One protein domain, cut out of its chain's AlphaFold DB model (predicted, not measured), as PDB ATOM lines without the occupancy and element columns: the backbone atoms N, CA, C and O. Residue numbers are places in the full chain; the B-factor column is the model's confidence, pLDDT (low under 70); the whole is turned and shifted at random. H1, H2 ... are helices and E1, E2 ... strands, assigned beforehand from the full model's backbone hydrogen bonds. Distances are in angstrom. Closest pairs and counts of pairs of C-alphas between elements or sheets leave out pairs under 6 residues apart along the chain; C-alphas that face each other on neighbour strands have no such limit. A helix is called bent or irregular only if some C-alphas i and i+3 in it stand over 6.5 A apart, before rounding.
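This is residues 6 to 127 of the 501 residues of an uncharacterized protein of Dictyobacter alpinus (UniProt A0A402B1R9). Two long helices, H1 and H6, lie side by side and run opposite ways; H2 crosses H1, H4 crosses H6, and the small hairpin of E1 and E2 lies far out at one end. The irregular H5 makes the turn from H4 into H6. The printed part has 122 residues, mostly helix, in the order H1 E1 E2 H2 H3 H4 H5 H6, with E1 and E2 antiparallel. It is compact, with a radius of gyration of the C-alphas of 15.3 A, and elongated, spanning 47 by 29 by 28 A.

H1, residues 10 to 28, touches H2, residues 48 to 60, with its residues 17 to 25 alone, at a steep tilt of 51 degrees; the closest C-alphas, of Ala 21 and Val 54, are 6.3 A apart. Between them in the chain, E1, residues 33 to 35, and E2, residues 40 to 42, form a hairpin, with N 35 and O 40 at 2.9 A. H3, residues 63 to 66, touches no helix. H4, residues 74 to 90, touches H6, residues 103 to 125, at a steep tilt of 46 degrees, closest at the C-alphas of Ile 80 and Ala 114, 5.6 A. H6 touches H1 at a shallow tilt of 27 degrees, closest at the C-alphas of Cys 113 and Thr 23, 7.0 A. H5, residues 92 to 101, meets H4 only through their link. In H1, H2, H4 and H6 every O i to N i+4 pair is within hydrogen-bond range; H5 has 1 of 6, and 3 of 7 O i to N i+3 pairs; H3 is too short for an O i to N i+4 pair.

H1 begins at C-alpha 10 (95.809, 76.494, 0.246) and is 26.0 A long. H2 measures 18.5 A, H4 24.5 A. H5 is irregular, with C-alphas 94 and 97 at 9.4 A. H6, 32.8 A, ends at C-alpha 125 (84.243, 69.527, 0.395).

The C-alphas farthest apart, of Arg 37 and Arg 68, are 49.2 A apart. The printed part has no cut and no long link. Residue 94 is under 70 in pLDDT.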
ATOM      1  N   GLY A   6      96.293  67.820   4.761       95.38
ATOM      2  CA  GLY A   6      97.489  68.176   3.989       95.38
ATOM      3  C   GLY A   6      97.315  68.104   2.469       95.38
ATOM      4  O   GLY A   6      98.157  68.620   1.744       95.38
ATOM      5  N   GLN A   7      96.240  67.475   1.987       96.31
ATOM      6  CA  GLN A   7      95.904  67.402   0.562       96.31
ATOM      7  C   GLN A   7      95.009  68.561   0.113       96.31
ATOM      8  O   GLN A   7      94.778  68.727  -1.084       96.31
ATOM      9  N   LEU A   8      94.481  69.353   1.053       96.25
ATOM     10  CA  LEU A   8      93.611  70.467   0.711       96.25
ATOM     11  C   LEU A   8      94.393  71.586   0.011       96.25
ATOM     12  O   LEU A   8      95.493  71.940   0.443       96.25
ATOM     13  N   PRO A   9      93.805  72.216  -1.022       96.38
ATOM     14  CA  PRO A   9      94.366  73.421  -1.609       96.38
ATOM     15  C   PRO A   9      94.561  74.520  -0.550       96.38
ATOM     16  O   PRO A   9      93.723  74.661   0.348       96.38
ATOM     17  N   PRO A  10      95.584  75.385  -0.685       94.69
ATOM     18  CA  PRO A  10      95.809  76.494   0.246       94.69
ATOM     19  C   PRO A  10      94.590  77.412   0.428       94.69
ATOM     20  O   PRO A  10      94.375  77.950   1.513       94.69
ATOM     21  N   ALA A  11      93.759  77.551  -0.610       94.94
ATOM     22  CA  ALA A  11      92.511  78.307  -0.551       94.94
ATOM     23  C   ALA A  11      91.496  77.710   0.442       94.94
ATOM     24  O   ALA A  11      90.853  78.452   1.182       94.94
ATOM     25  N   GLU A  12      91.382  76.381   0.512       95.19
ATOM     26  CA  GLU A  12      90.475  75.710   1.451       95.19
ATOM     27  C   GLU A  12      91.001  75.789   2.887       95.19
ATOM     28  O   GLU A  12      90.230  75.990   3.824       95.19
ATOM     29  N   ILE A  13      92.324  75.744   3.069       95.38
ATOM     30  CA  ILE A  13      92.951  75.996   4.375       95.38
ATOM     31  C   ILE A  13      92.671  77.436   4.830       95.38
ATOM     32  O   ILE A  13      92.351  77.666   5.997       95.38
ATOM     33  N   ALA A  14      92.744  78.415   3.923       94.25
ATOM     34  CA  ALA A  14      92.405  79.803   4.232       94.25
ATOM     35  C   ALA A  14      90.922  79.968   4.614       94.25
ATOM     36  O   ALA A  14      90.623  80.669   5.582       94.25
ATOM     37  N   ARG A  15      90.002  79.278   3.923       94.81
ATOM     38  CA  ARG A  15      88.571  79.247   4.279       94.81
ATOM     39  C   ARG A  15      88.321  78.597   5.635       94.81
ATOM     40  O   ARG A  15      87.560  79.142   6.427       94.81
ATOM     41  N   LEU A  16      89.004  77.493   5.944       96.00
ATOM     42  CA  LEU A  16      88.948  76.871   7.268       96.00
ATOM     43  C   LEU A  16      89.418  77.845   8.355       96.00
ATOM     44  O   LEU A  16      88.746  77.992   9.374       96.00
ATOM     45  N   LYS A  17      90.534  78.551   8.138       95.94
ATOM     46  CA  LYS A  17      91.008  79.590   9.069       95.94
ATOM     47  C   LYS A  17      89.979  80.708   9.244       95.94
ATOM     48  O   LYS A  17      89.762  81.141  10.372       95.94
ATOM     49  N   ALA A  18      89.334  81.150   8.166       94.69
ATOM     50  CA  ALA A  18      88.271  82.149   8.228       94.69
ATOM     51  C   ALA A  18      87.063  81.657   9.043       94.69
ATOM     52  O   ALA A  18      86.610  82.368   9.937       94.69
ATOM     53  N   GLU A  19      86.594  80.426   8.824       95.56
ATOM     54  CA  GLU A  19      85.468  79.868   9.586       95.56
ATOM     55  C   GLU A  19      85.817  79.681  11.072       95.56
ATOM     56  O   GLU A  19      85.007  79.986  11.951       95.56
ATOM     57  N   LEU A  20      87.041  79.232  11.379       96.62
ATOM     58  CA  LEU A  20      87.540  79.143  12.753       96.62
ATOM     59  C   LEU A  20      87.596  80.525  13.413       96.62
ATOM     60  O   LEU A  20      87.190  80.661  14.566       96.62
ATOM     61  N   ALA A  21      88.057  81.548  12.688       95.31
ATOM     62  CA  ALA A  21      88.101  82.920  13.184       95.31
ATOM     63  C   ALA A  21      86.696  83.435  13.503       95.31
ATOM     64  O   ALA A  21      86.461  83.905  14.612       95.31
ATOM     65  N   GLU A  22      85.753  83.292  12.573       92.44
ATOM     66  CA  GLU A  22      84.364  83.721  12.762       92.44
ATOM     67  C   GLU A  22      83.688  82.965  13.911       92.44
ATOM     68  O   GLU A  22      82.991  83.566  14.726       92.44
ATOM     69  N   THR A  23      83.957  81.666  14.055       94.38
ATOM     70  CA  THR A  23      83.438  80.864  15.173       94.38
ATOM     71  C   THR A  23      84.001  81.337  16.515       94.38
ATOM     72  O   THR A  23      83.247  81.464  17.484       94.38
ATOM     73  N   LEU A  24      85.304  81.649  16.571       94.56
ATOM     74  CA  LEU A  24      85.961  82.204  17.758       94.56
ATOM     75  C   LEU A  24      85.405  83.578  18.137       94.56
ATOM     76  O   LEU A  24      85.054  83.819  19.293       94.56
ATOM     77  N   ILE A  25      85.276  84.455  17.145       91.94
ATOM     78  CA  ILE A  25      84.737  85.810  17.272       91.94
ATOM     79  C   ILE A  25      83.296  85.771  17.785       91.94
ATOM     80  O   ILE A  25      82.971  86.474  18.743       91.94
ATOM     81  N   ALA A  26      82.453  84.926  17.194       89.75
ATOM     82  CA  ALA A  26      81.030  84.863  17.503       89.75
ATOM     83  C   ALA A  26      80.708  84.224  18.861       89.75
ATOM     84  O   ALA A  26      79.637  84.489  19.394       89.75
ATOM     85  N   ASN A  27      81.586  83.386  19.423       91.19
ATOM     86  CA  ASN A  27      81.249  82.604  20.622       91.19
ATOM     87  C   ASN A  27      82.178  82.836  21.819       91.19
ATOM     88  O   ASN A  27      81.748  82.651  22.956       91.19
ATOM     89  N   PHE A  28      83.436  83.234  21.596       91.44
ATOM     90  CA  PHE A  28      84.464  83.223  22.645       91.44
ATOM     91  C   PHE A  28      85.167  84.569  22.873       91.44
ATOM     92  O   PHE A  28      85.858  84.705  23.880       91.44
ATOM     93  N   CYS A  29      84.998  85.568  22.000       88.50
ATOM     94  CA  CYS A  29      85.643  86.878  22.181       88.50
ATOM     95  C   CYS A  29      85.002  87.736  23.275       88.50
ATOM     96  O   CYS A  29      85.722  88.373  24.043       88.50
ATOM     97  N   TYR A  30      83.671  87.754  23.356       85.62
ATOM     98  CA  TYR A  30      82.936  88.522  24.359       85.62
ATOM     99  C   TYR A  30      81.809  87.688  24.972       85.62
ATOM    100  O   TYR A  30      81.167  86.913  24.259       85.62
ATOM    101  N   PRO A  31      81.525  87.852  26.276       82.75
ATOM    102  CA  PRO A  31      80.347  87.254  26.883       82.75
ATOM    103  C   PRO A  31      79.072  87.762  26.204       82.75
ATOM    104  O   PRO A  31      78.925  88.961  25.953       82.75
ATOM    105  N   ARG A  32      78.122  86.852  25.970       84.31
ATOM    106  CA  ARG A  32      76.744  87.216  25.618       84.31
ATOM    107  C   ARG A  32      76.152  88.081  26.722       84.31
ATOM    108  O   ARG A  32      76.308  87.748  27.898       84.31
ATOM    109  N   PHE A  33      75.468  89.152  26.342       84.31
ATOM    110  CA  PHE A  33      74.703  89.976  27.269       84.31
ATOM    111  C   PHE A  33      73.217  89.820  26.962       84.31
ATOM    112  O   PHE A  33      72.830  89.598  25.817       84.31
ATOM    113  N   PHE A  34      72.392  89.870  28.002       84.81
ATOM    114  CA  PHE A  34      70.948  89.871  27.831       84.81
ATOM    115  C   PHE A  34      70.511  91.301  27.522       84.81
ATOM    116  O   PHE A  34      70.793  92.212  28.301       84.81
ATOM    117  N   ASP A  35      69.885  91.502  26.369       85.00
ATOM    118  CA  ASP A  35      69.254  92.764  26.020       85.00
ATOM    119  C   ASP A  35      67.786  92.715  26.448       85.00
ATOM    120  O   ASP A  35      66.978  91.982  25.877       85.00
ATOM    121  N   HIS A  36      67.449  93.505  27.468       83.50
ATOM    122  CA  HIS A  36      66.099  93.573  28.023       83.50
ATOM    123  C   HIS A  36      65.075  94.150  27.040       83.50
ATOM    124  O   HIS A  36      63.894  93.865  27.182       83.50
ATOM    125  N   ARG A  37      65.499  94.929  26.035       79.94
ATOM    126  CA  ARG A  37      64.573  95.522  25.055       79.94
ATOM    127  C   ARG A  37      64.045  94.495  24.064       79.94
ATOM    128  O   ARG A  37      62.928  94.628  23.580       79.94
ATOM    129  N   THR A  38      64.867  93.503  23.739       82.56
ATOM    130  CA  THR A  38      64.553  92.451  22.766       82.56
ATOM    131  C   THR A  38      64.298  91.097  23.424       82.56
ATOM    132  O   THR A  38      64.105  90.114  22.715       82.56
ATOM    133  N   GLU A  39      64.345  91.040  24.761       82.69
ATOM    134  CA  GLU A  39      64.282  89.817  25.571       82.69
ATOM    135  C   GLU A  39      65.210  88.701  25.052       82.69
ATOM    136  O   GLU A  39      64.887  87.512  25.086       82.69
ATOM    137  N   SER A  40      66.387  89.077  24.536       84.75
ATOM    138  CA  SER A  40      67.263  88.153  23.809       84.75
ATOM    139  C   SER A  40      68.734  88.268  24.212       84.75
ATOM    140  O   SER A  40      69.235  89.322  24.604       84.75
ATOM    141  N   LEU A  41      69.462  87.147  24.129       81.38
ATOM    142  CA  LEU A  41      70.908  87.105  24.361       81.38
ATOM    143  C   LEU A  41      71.661  87.586  23.118       81.38
ATOM    144  O   LEU A  41      71.911  86.803  22.192       81.38
ATOM    145  N   GLN A  42      72.077  88.846  23.146       82.69
ATOM    146  CA  GLN A  42      72.819  89.510  22.083       82.69
ATOM    147  C   GLN A  42      74.337  89.337  22.247       82.69
ATOM    148  O   GLN A  42      74.872  89.113  23.341       82.69
ATOM    149  N   MET A  43      75.047  89.430  21.121       80.62
ATOM    150  CA  MET A  43      76.510  89.474  21.067       80.62
ATOM    151  C   MET A  43      76.968  90.922  20.898       80.62
ATOM    152  O   MET A  43      76.380  91.682  20.129       80.62
ATOM    153  N   ARG A  44      78.043  91.321  21.588       81.75
ATOM    154  CA  ARG A  44      78.676  92.622  21.316       81.75
ATOM    155  C   ARG A  44      79.375  92.584  19.952       81.75
ATOM    156  O   ARG A  44      79.876  91.520  19.575       81.75
ATOM    157  N   PRO A  45      79.461  93.712  19.224       82.38
ATOM    158  CA  PRO A  45      80.255  93.784  18.013       82.38
ATOM    159  C   PRO A  45      81.690  93.526  18.411       82.38
ATOM    160  O   PRO A  45      82.156  93.976  19.459       82.38
ATOM    161  N   VAL A  46      82.391  92.799  17.559       86.44
ATOM    162  CA  VAL A  46      83.799  92.541  17.801       86.44
ATOM    163  C   VAL A  46      84.620  93.640  17.153       86.44
ATOM    164  O   VAL A  46      84.596  93.790  15.929       86.44
ATOM    165  N   ASP A  47      85.356  94.374  17.986       88.38
ATOM    166  CA  ASP A  47      86.263  95.429  17.550       88.38
ATOM    167  C   ASP A  47      87.300  94.898  16.562       88.38
ATOM    168  O   ASP A  47      87.765  93.755  16.650       88.38
ATOM    169  N   ARG A  48      87.738  95.765  15.644       89.12
ATOM    170  CA  ARG A  48      88.770  95.428  14.653       89.12
ATOM    171  C   ARG A  48      90.052  94.901  15.306       89.12
ATOM    172  O   ARG A  48      90.621  93.932  14.810       89.12
ATOM    173  N   ALA A  49      90.466  95.494  16.426       89.94
ATOM    174  CA  ALA A  49      91.638  95.059  17.184       89.94
ATOM    175  C   ALA A  49      91.487  93.614  17.693       89.94
ATOM    176  O   ALA A  49      92.400  92.803  17.549       89.94
ATOM    177  N   LYS A  50      90.304  93.248  18.203       89.25
ATOM    178  CA  LYS A  50      90.055  91.889  18.697       89.25
ATOM    179  C   LYS A  50      90.008  90.871  17.559       89.25
ATOM    180  O   LYS A  50      90.533  89.770  17.701       89.25
ATOM    181  N   ARG A  51      89.459  91.245  16.397       91.38
ATOM    182  CA  ARG A  51      89.538  90.407  15.186       91.38
ATOM    183  C   ARG A  51      90.988  90.154  14.761       91.38
ATOM    184  O   ARG A  51      91.327  89.023  14.424       91.38
ATOM    185  N   GLN A  52      91.843  91.179  14.807       93.19
ATOM    186  CA  GLN A  52      93.271  91.037  14.499       93.19
ATOM    187  C   GLN A  52      93.975  90.094  15.477       93.19
ATOM    188  O   GLN A  52      94.765  89.264  15.044       93.19
ATOM    189  N   GLU A  53      93.654  90.158  16.769       93.19
ATOM    190  CA  GLU A  53      94.207  89.244  17.774       93.19
ATOM    191  C   GLU A  53      93.846  87.776  17.487       93.19
ATOM    192  O   GLU A  53      94.718  86.908  17.500       93.19
ATOM    193  N   VAL A  54      92.574  87.497  17.171       94.94
ATOM    194  CA  VAL A  54      92.120  86.147  16.787       94.94
ATOM    195  C   VAL A  54      92.842  85.673  15.528       94.94
ATOM    196  O   VAL A  54      93.279  84.523  15.458       94.94
ATOM    197  N   TRP A  55      93.004  86.558  14.545       95.12
ATOM    198  CA  TRP A  55      93.706  86.230  13.310       95.12
ATOM    199  C   TRP A  55      95.188  85.928  13.549       95.12
ATOM    200  O   TRP A  55      95.701  84.937  13.035       95.12
ATOM    201  N   LEU A  56      95.862  86.726  14.382       95.44
ATOM    202  CA  LEU A  56      97.247  86.487  14.788       95.44
ATOM    203  C   LEU A  56      97.385  85.144  15.511       95.44
ATOM    204  O   LEU A  56      98.279  84.364  15.181       95.44
ATOM    205  N   TYR A  57      96.462  84.822  16.419       96.44
ATOM    206  CA  TYR A  57      96.432  83.521  17.080       96.44
ATOM    207  C   TYR A  57      96.327  82.370  16.070       96.44
ATOM    208  O   TYR A  57      97.177  81.484  16.065       96.44
ATOM    209  N   LEU A  58      95.354  82.408  15.157       96.38
ATOM    210  CA  LEU A  58      95.188  81.363  14.140       96.38
ATOM    211  C   LEU A  58      96.349  81.299  13.143       96.38
ATOM    212  O   LEU A  58      96.646  80.230  12.612       96.38
ATOM    213  N   SER A  59      97.018  82.422  12.882       95.19
ATOM    214  CA  SER A  59      98.219  82.452  12.047       95.19
ATOM    215  C   SER A  59      99.421  81.781  12.719       95.19
ATOM    216  O   SER A  59     100.245  81.206  12.018       95.19
ATOM    217  N   SER A  60      99.480  81.799  14.057       96.12
ATOM    218  CA  SER A  60     100.530  81.129  14.837       96.12
ATOM    219  C   SER A  60     100.336  79.617  14.961       96.12
ATOM    220  O   SER A  60     101.274  78.907  15.312       96.12
ATOM    221  N   VAL A  61      99.129  79.114  14.677       96.62
ATOM    222  CA  VAL A  61      98.850  77.677  14.683       96.62
ATOM    223  C   VAL A  61      99.413  77.044  13.416       96.62
ATOM    224  O   VAL A  61      99.070  77.432  12.295       96.62
ATOM    225  N   ASP A  62     100.243  76.023  13.601       95.50
ATOM    226  CA  ASP A  62     100.815  75.255  12.507       95.50
ATOM    227  C   ASP A  62      99.846  74.167  12.014       95.50
ATOM    228  O   ASP A  62      99.744  73.075  12.573       95.50
ATOM    229  N   PHE A  63      99.136  74.465  10.924       94.88
ATOM    230  CA  PHE A  63      98.244  73.512  10.257       94.88
ATOM    231  C   PHE A  63      99.005  72.429   9.473       94.88
ATOM    232  O   PHE A  63      98.402  71.435   9.073       94.88
ATOM    233  N   THR A  64     100.321  72.564   9.264       94.44
ATOM    234  CA  THR A  64     101.112  71.520   8.591       94.44
ATOM    235  C   THR A  64     101.308  70.299   9.491       94.44
ATOM    236  O   THR A  64     101.269  69.164   9.008       94.44
ATOM    237  N   ALA A  65     101.370  70.506  10.811       95.75
ATOM    238  CA  ALA A  65     101.351  69.433  11.805       95.75
ATOM    239  C   ALA A  65     100.059  68.596  11.748       95.75
ATOM    240  O   ALA A  65     100.034  67.445  12.181       95.75
ATOM    241  N   TRP A  66      98.984  69.153  11.181       96.06
ATOM    242  CA  TRP A  66      97.692  68.488  11.014       96.06
ATOM    243  C   TRP A  66      97.545  67.778   9.660       96.06
ATOM    244  O   TRP A  66      96.503  67.189   9.382       96.06
ATOM    245  N   SER A  67      98.584  67.795   8.823       95.44
ATOM    246  CA  SER A  67      98.560  67.273   7.448       95.44
ATOM    247  C   SER A  67      98.078  65.825   7.321       95.44
ATOM    248  O   SER A  67      97.448  65.486   6.321       95.44
ATOM    249  N   ARG A  68      98.350  64.985   8.326       96.38
ATOM    250  CA  ARG A  68      98.022  63.548   8.335       96.38
ATOM    251  C   ARG A  68      96.629  63.225   8.869       96.38
ATOM    252  O   ARG A  68      96.259  62.057   8.904       96.38
ATOM    253  N   ILE A  69      95.877  64.223   9.318       97.00
ATOM    254  CA  ILE A  69      94.564  63.995   9.914       97.00
ATOM    255  C   ILE A  69      93.528  63.862   8.803       97.00
ATOM    256  O   ILE A  69      93.426  64.723   7.926       97.00
ATOM    257  N   ASP A  70      92.754  62.781   8.870       97.00
ATOM    258  CA  ASP A  70      91.603  62.562   8.005       97.00
ATOM    259  C   ASP A  70      90.425  63.425   8.478       97.00
ATOM    260  O   ASP A  70      89.978  63.341   9.625       97.00
ATOM    261  N   LEU A  71      89.905  64.251   7.573       95.50
ATOM    262  CA  LEU A  71      88.784  65.153   7.821       95.50
ATOM    263  C   LEU A  71      87.492  64.407   8.157       95.50
ATOM    264  O   LEU A  71      86.619  64.962   8.826       95.50
ATOM    265  N   THR A  72      87.347  63.159   7.706       93.25
ATOM    266  CA  THR A  72      86.162  62.327   7.968       93.25
ATOM    267  C   THR A  72      86.168  61.718   9.372       93.25
ATOM    268  O   THR A  72      85.107  61.400   9.909       93.25
ATOM    269  N   THR A  73      87.338  61.634  10.006       95.50
ATOM    270  CA  THR A  73      87.522  61.039  11.335       95.50
ATOM    271  C   THR A  73      87.194  62.064  12.438       95.50
ATOM    272  O   THR A  73      87.377  63.272  12.236       95.50
ATOM    273  N   PRO A  74      86.700  61.642  13.621       95.88
ATOM    274  CA  PRO A  74      86.503  62.531  14.776       95.88
ATOM    275  C   PRO A  74      87.798  63.191  15.284       95.88
ATOM    276  O   PRO A  74      87.737  64.230  15.937       95.88
ATOM    277  N   ASP A  75      88.972  62.663  14.935       96.50
ATOM    278  CA  ASP A  75      90.272  63.245  15.290       96.50
ATOM    279  C   ASP A  75      90.406  64.702  14.842       96.50
ATOM    280  O   ASP A  75      90.931  65.533  15.583       96.50
ATOM    281  N   PHE A  76      89.878  65.043  13.663       97.12
ATOM    282  CA  PHE A  76      89.877  66.422  13.187       97.12
ATOM    283  C   PHE A  76      89.062  67.345  14.102       97.12
ATOM    284  O   PHE A  76      89.527  68.427  14.466       97.12
ATOM    285  N   GLN A  77      87.884  66.893  14.542       97.12
ATOM    286  CA  GLN A  77      87.066  67.628  15.507       97.12
ATOM    287  C   GLN A  77      87.832  67.827  16.820       97.12
ATOM    288  O   GLN A  77      87.886  68.949  17.320       97.12
ATOM    289  N   HIS A  78      88.481  66.787  17.345       97.50
ATOM    290  CA  HIS A  78      89.252  66.888  18.586       97.50
ATOM    291  C   HIS A  78      90.420  67.879  18.497       97.50
ATOM    292  O   HIS A  78      90.748  68.536  19.487       97.50
ATOM    293  N   GLN A  79      91.042  68.043  17.327       97.62
ATOM    294  CA  GLN A  79      92.080  69.063  17.150       97.62
ATOM    295  C   GLN A  79      91.512  70.482  17.127       97.62
ATOM    296  O   GLN A  79      92.100  71.381  17.732       97.62
ATOM    297  N   ILE A  80      90.341  70.685  16.514       97.88
ATOM    298  CA  ILE A  80      89.627  71.968  16.592       97.88
ATOM    299  C   ILE A  80      89.235  72.271  18.047       97.88
ATOM    300  O   ILE A  80      89.447  73.388  18.519       97.88
ATOM    301  N   GLU A  81      88.732  71.281  18.790       97.62
ATOM    302  CA  GLU A  81      88.412  71.429  20.216       97.62
ATOM    303  C   GLU A  81      89.644  71.861  21.020       97.62
ATOM    304  O   GLU A  81      89.577  72.825  21.784       97.62
ATOM    305  N   ARG A  82      90.794  71.203  20.818       97.31
ATOM    306  CA  ARG A  82      92.060  71.574  21.475       97.31
ATOM    307  C   ARG A  82      92.481  73.002  21.138       97.31
ATOM    308  O   ARG A  82      92.879  73.732  22.044       97.31
ATOM    309  N   LEU A  83      92.345  73.415  19.877       97.56
ATOM    310  CA  LEU A  83      92.638  74.781  19.439       97.56
ATOM    311  C   LEU A  83      91.745  75.804  20.154       97.56
ATOM    312  O   LEU A  83      92.247  76.825  20.633       97.56
ATOM    313  N   PHE A  84      90.441  75.543  20.265       96.81
ATOM    314  CA  PHE A  84      89.509  76.424  20.977       96.81
ATOM    315  C   PHE A  84      89.792  76.470  22.479       96.81
ATOM    316  O   PHE A  84      89.796  77.549  23.074       96.81
ATOM    317  N   ILE A  85      90.106  75.327  23.095       95.19
ATOM    318  CA  ILE A  85      90.497  75.259  24.508       95.19
ATOM    319  C   ILE A  85      91.742  76.114  24.761       95.19
ATOM    320  O   ILE A  85      91.745  76.916  25.695       95.19
ATOM    321  N   GLN A  86      92.776  75.987  23.925       95.44
ATOM    322  CA  GLN A  86      94.000  76.783  24.042       95.44
ATOM    323  C   GLN A  86      93.718  78.286  23.919       95.44
ATOM    324  O   GLN A  86      94.225  79.074  24.722       95.44
ATOM    325  N   PHE A  87      92.853  78.683  22.981       94.88
ATOM    326  CA  PHE A  87      92.460  80.081  22.813       94.88
ATOM    327  C   PHE A  87      91.773  80.638  24.065       94.88
ATOM    328  O   PHE A  87      92.162  81.694  24.572       94.88
ATOM    329  N   VAL A  88      90.778  79.917  24.592       92.81
ATOM    330  CA  VAL A  88      90.015  80.316  25.787       92.81
ATOM    331  C   VAL A  88      90.913  80.364  27.025       92.81
ATOM    332  O   VAL A  88      90.800  81.279  27.840       92.81
ATOM    333  N   GLN A  89      91.841  79.414  27.163       91.44
ATOM    334  CA  GLN A  89      92.800  79.387  28.268       91.44
ATOM    335  C   GLN A  89      93.788  80.555  28.212       91.44
ATOM    336  O   GLN A  89      94.063  81.160  29.248       91.44
ATOM    337  N   ARG A  90      94.283  80.915  27.021       91.75
ATOM    338  CA  ARG A  90      95.162  82.078  26.829       91.75
ATOM    339  C   ARG A  90      94.438  83.395  27.119       91.75
ATOM    340  O   ARG A  90      95.032  84.310  27.677       91.75
ATOM    341  N   ASN A  91      93.144  83.462  26.813       87.31
ATOM    342  CA  ASN A  91      92.285  84.629  27.022       87.31
ATOM    343  C   ASN A  91      91.492  84.592  28.338       87.31
ATOM    344  O   ASN A  91      90.449  85.232  28.461       87.31
ATOM    345  N   ARG A  92      91.971  83.870  29.359       79.25
ATOM    346  CA  ARG A  92      91.209  83.644  30.599       79.25
ATOM    347  C   ARG A  92      90.811  84.929  31.336       79.25
ATOM    348  O   ARG A  92      89.777  84.943  32.004       79.25
ATOM    349  N   ASN A  93      91.576  86.008  31.176       74.00
ATOM    350  CA  ASN A  93      91.277  87.312  31.775       74.00
ATOM    351  C   ASN A  93      89.933  87.894  31.300       74.00
ATOM    352  O   ASN A  93      89.277  88.585  32.072       74.00
ATOM    353  N   PHE A  94      89.468  87.555  30.090       67.12
ATOM    354  CA  PHE A  94      88.172  88.016  29.566       67.12
ATOM    355  C   PHE A  94      86.975  87.463  30.332       67.12
ATOM    356  O   PHE A  94      85.901  88.059  30.361       67.12
ATOM    357  N   PHE A  95      87.155  86.305  30.948       70.50
ATOM    358  CA  PHE A  95      86.073  85.562  31.559       70.50
ATOM    359  C   PHE A  95      85.891  85.893  33.046       70.50
ATOM    360  O   PHE A  95      84.844  85.576  33.613       70.50
ATOM    361  N   GLY A  96      86.864  86.559  33.679       77.12
ATOM    362  CA  GLY A  96      86.809  86.957  35.087       77.12
ATOM    363  C   GLY A  96      86.354  85.827  36.026       77.12
ATOM    364  O   GLY A  96      86.607  84.640  35.796       77.12
ATOM    365  N   ASN A  97      85.630  86.188  37.088       74.44
ATOM    366  CA  ASN A  97      85.028  85.214  38.008       74.44
ATOM    367  C   ASN A  97      83.849  84.449  37.381       74.44
ATOM    368  O   ASN A  97      83.578  83.307  37.762       74.44
ATOM    369  N   GLN A  98      83.173  85.044  36.394       71.94
ATOM    370  CA  GLN A  98      81.994  84.459  35.756       71.94
ATOM    371  C   GLN A  98      82.337  83.236  34.904       71.94
ATOM    372  O   GLN A  98      81.667  82.212  34.997       71.94
ATOM    373  N   GLY A  99      83.414  83.262  34.122       75.75
ATOM    374  CA  GLY A  99      83.752  82.110  33.289       75.75
ATOM    375  C   GLY A  99      84.440  80.972  34.030       75.75
ATOM    376  O   GLY A  99      84.479  79.876  33.486       75.75
ATOM    377  N   ARG A 100      84.882  81.144  35.290       80.12
ATOM    378  CA  ARG A 100      85.142  79.970  36.148       80.12
ATOM    379  C   ARG A 100      83.852  79.200  36.418       80.12
ATOM    380  O   ARG A 100      83.853  77.983  36.281       80.12
ATOM    381  N   ARG A 101      82.764  79.901  36.765       83.62
ATOM    382  CA  ARG A 101      81.454  79.279  37.028       83.62
ATOM    383  C   ARG A 101      80.827  78.694  35.763       83.62
ATOM    384  O   ARG A 101      80.197  77.653  35.835       83.62
ATOM    385  N   ARG A 102      81.065  79.321  34.608       84.44
ATOM    386  CA  ARG A 102      80.529  78.891  33.304       84.44
ATOM    387  C   ARG A 102      81.459  77.969  32.511       84.44
ATOM    388  O   ARG A 102      81.237  77.750  31.326       84.44
ATOM    389  N   MET A 103      82.521  77.441  33.121       85.31
ATOM    390  CA  MET A 103      83.522  76.660  32.384       85.31
ATOM    391  C   MET A 103      82.950  75.345  31.827       85.31
ATOM    392  O   MET A 103      83.382  74.902  30.766       85.31
ATOM    393  N   SER A 104      81.976  74.732  32.510       89.44
ATOM    394  CA  SER A 104      81.227  73.573  31.999       89.44
ATOM    395  C   SER A 104      80.495  73.914  30.703       89.44
ATOM    396  O   SER A 104      80.665  73.224  29.699       89.44
ATOM    397  N   ASP A 105      79.761  75.025  30.703       90.31
ATOM    398  CA  ASP A 105      78.973  75.484  29.558       90.31
ATOM    399  C   ASP A 105      79.884  75.859  28.391       90.31
ATOM    400  O   ASP A 105      79.611  75.513  27.247       90.31
ATOM    401  N   ILE A 106      81.007  76.524  28.684       90.94
ATOM    402  CA  ILE A 106      82.015  76.878  27.681       90.94
ATOM    403  C   ILE A 106      82.600  75.613  27.045       90.94
ATOM    404  O   ILE A 106      82.756  75.576  25.829       90.94
ATOM    405  N   ARG A 107      82.894  74.559  27.820       92.19
ATOM    406  CA  ARG A 107      83.383  73.283  27.266       92.19
ATOM    407  C   ARG A 107      82.350  72.622  26.356       92.19
ATOM    408  O   ARG A 107      82.718  72.165  25.278       92.19
ATOM    409  N   LEU A 108      81.078  72.615  26.754       94.50
ATOM    410  CA  LEU A 108      79.996  72.084  25.923       94.50
ATOM    411  C   LEU A 108      79.836  72.891  24.624       94.50
ATOM    412  O   LEU A 108      79.713  72.314  23.544       94.50
ATOM    413  N   LEU A 109      79.929  74.222  24.716       93.88
ATOM    414  CA  LEU A 109      79.904  75.119  23.561       93.88
ATOM    415  C   LEU A 109      81.095  74.878  22.624       93.88
ATOM    416  O   LEU A 109      80.913  74.849  21.412       93.88
ATOM    417  N   ILE A 110      82.299  74.652  23.162       95.81
ATOM    418  CA  ILE A 110      83.496  74.319  22.377       95.81
ATOM    419  C   ILE A 110      83.264  73.059  21.537       95.81
ATOM    420  O   ILE A 110      83.515  73.097  20.333       95.81
ATOM    421  N   SER A 111      82.756  71.980  22.136       96.81
ATOM    422  CA  SER A 111      82.485  70.736  21.404       96.81
ATOM    423  C   SER A 111      81.410  70.914  20.331       96.81
ATOM    424  O   SER A 111      81.586  70.453  19.203       96.81
ATOM    425  N   ALA A 112      80.337  71.653  20.628       96.81
ATOM    426  CA  ALA A 112      79.298  71.962  19.645       96.81
ATOM    427  C   ALA A 112      79.840  72.797  18.466       96.81
ATOM    428  O   ALA A 112      79.589  72.478  17.299       96.81
ATOM    429  N   CYS A 113      80.632  73.835  18.750       96.69
ATOM    430  CA  CYS A 113      81.265  74.669  17.731       96.69
ATOM    431  C   CYS A 113      82.254  73.869  16.874       96.69
ATOM    432  O   CYS A 113      82.228  73.984  15.651       96.69
ATOM    433  N   ALA A 114      83.095  73.036  17.488       97.44
ATOM    434  CA  ALA A 114      84.068  72.218  16.772       97.44
ATOM    435  C   ALA A 114      83.386  71.206  15.842       97.44
ATOM    436  O   ALA A 114      83.757  71.098  14.673       97.44
ATOM    437  N   SER A 115      82.338  70.532  16.332       96.75
ATOM    438  CA  SER A 115      81.507  69.644  15.514       96.75
ATOM    439  C   SER A 115      80.876  70.388  14.338       96.75
ATOM    440  O   SER A 115      80.862  69.871  13.224       96.75
ATOM    441  N   THR A 116      80.377  71.608  14.559       95.50
ATOM    442  CA  THR A 116      79.747  72.420  13.508       95.50
ATOM    443  C   THR A 116      80.755  72.824  12.431       95.50
ATOM    444  O   THR A 116      80.474  72.668  11.247       95.50
ATOM    445  N   VAL A 117      81.953  73.286  12.810       96.25
ATOM    446  CA  VAL A 117      83.008  73.651  11.847       96.25
ATOM    447  C   VAL A 117      83.468  72.432  11.047       96.25
ATOM    448  O   VAL A 117      83.577  72.514   9.823       96.25
ATOM    449  N   ALA A 118      83.692  71.294  11.711       96.50
ATOM    450  CA  ALA A 118      84.086  70.056  11.047       96.50
ATOM    451  C   ALA A 118      83.013  69.576  10.059       96.50
ATOM    452  O   ALA A 118      83.332  69.233   8.920       96.50
ATOM    453  N   GLN A 119      81.739  69.604  10.460       95.38
ATOM    454  CA  GLN A 119      80.631  69.215   9.593       95.38
ATOM    455  C   GLN A 119      80.470  70.172   8.409       95.38
ATOM    456  O   GLN A 119      80.311  69.717   7.279       95.38
ATOM    457  N   ASN A 120      80.571  71.484   8.632       94.50
ATOM    458  CA  ASN A 120      80.463  72.469   7.559       94.50
ATOM    459  C   ASN A 120      81.597  72.320   6.538       94.50
ATOM    460  O   ASN A 120      81.338  72.389   5.339       94.50
ATOM    461  N   LEU A 121      82.826  72.044   6.991       95.31
ATOM    462  CA  LEU A 121      83.944  71.754   6.095       95.31
ATOM    463  C   LEU A 121      83.679  70.483   5.273       95.31
ATOM    464  O   LEU A 121      83.885  70.485   4.064       95.31
ATOM    465  N   ARG A 122      83.195  69.405   5.903       94.94
ATOM    466  CA  ARG A 122      82.851  68.154   5.198       94.94
ATOM    467  C   ARG A 122      81.759  68.370   4.153       94.94
ATOM    468  O   ARG A 122      81.900  67.914   3.020       94.94
ATOM    469  N   ASN A 123      80.696  69.086   4.511       94.56
ATOM    470  CA  ASN A 123      79.601  69.412   3.600       94.56
ATOM    471  C   ASN A 123      80.114  70.246   2.413       94.56
ATOM    472  O   ASN A 123      79.793  69.955   1.265       94.56
ATOM    473  N   HIS A 124      80.980  71.227   2.678       94.69
ATOM    474  CA  HIS A 124      81.607  72.054   1.645       94.69
ATOM    475  C   HIS A 124      82.486  71.235   0.688       94.69
ATOM    476  O   HIS A 124      82.328  71.333  -0.525       94.69
ATOM    477  N   LEU A 125      83.355  70.365   1.213       94.25
ATOM    478  CA  LEU A 125      84.243  69.527   0.395       94.25
ATOM    479  C   LEU A 125      83.496  68.472  -0.425       94.25
ATOM    480  O   LEU A 125      83.935  68.109  -1.512       94.25
ATOM    481  N   THR A 126      82.362  67.986   0.080       94.31
ATOM    482  CA  THR A 126      81.484  67.061  -0.655       94.31
ATOM    483  C   THR A 126      80.580  67.775  -1.661       94.31
ATOM    484  O   THR A 126      79.808  67.118  -2.356       94.31
ATOM    485  N   GLY A 127      80.658  69.108  -1.755       92.62
ATOM    486  CA  GLY A 127      79.789  69.907  -2.614       92.62
ATOM    487  C   GLY A 127      78.321  69.858  -2.192       92.62
ATOM    488  O   GLY A 127      77.447  70.203  -2.990       92.62
TER     489      GLY A 127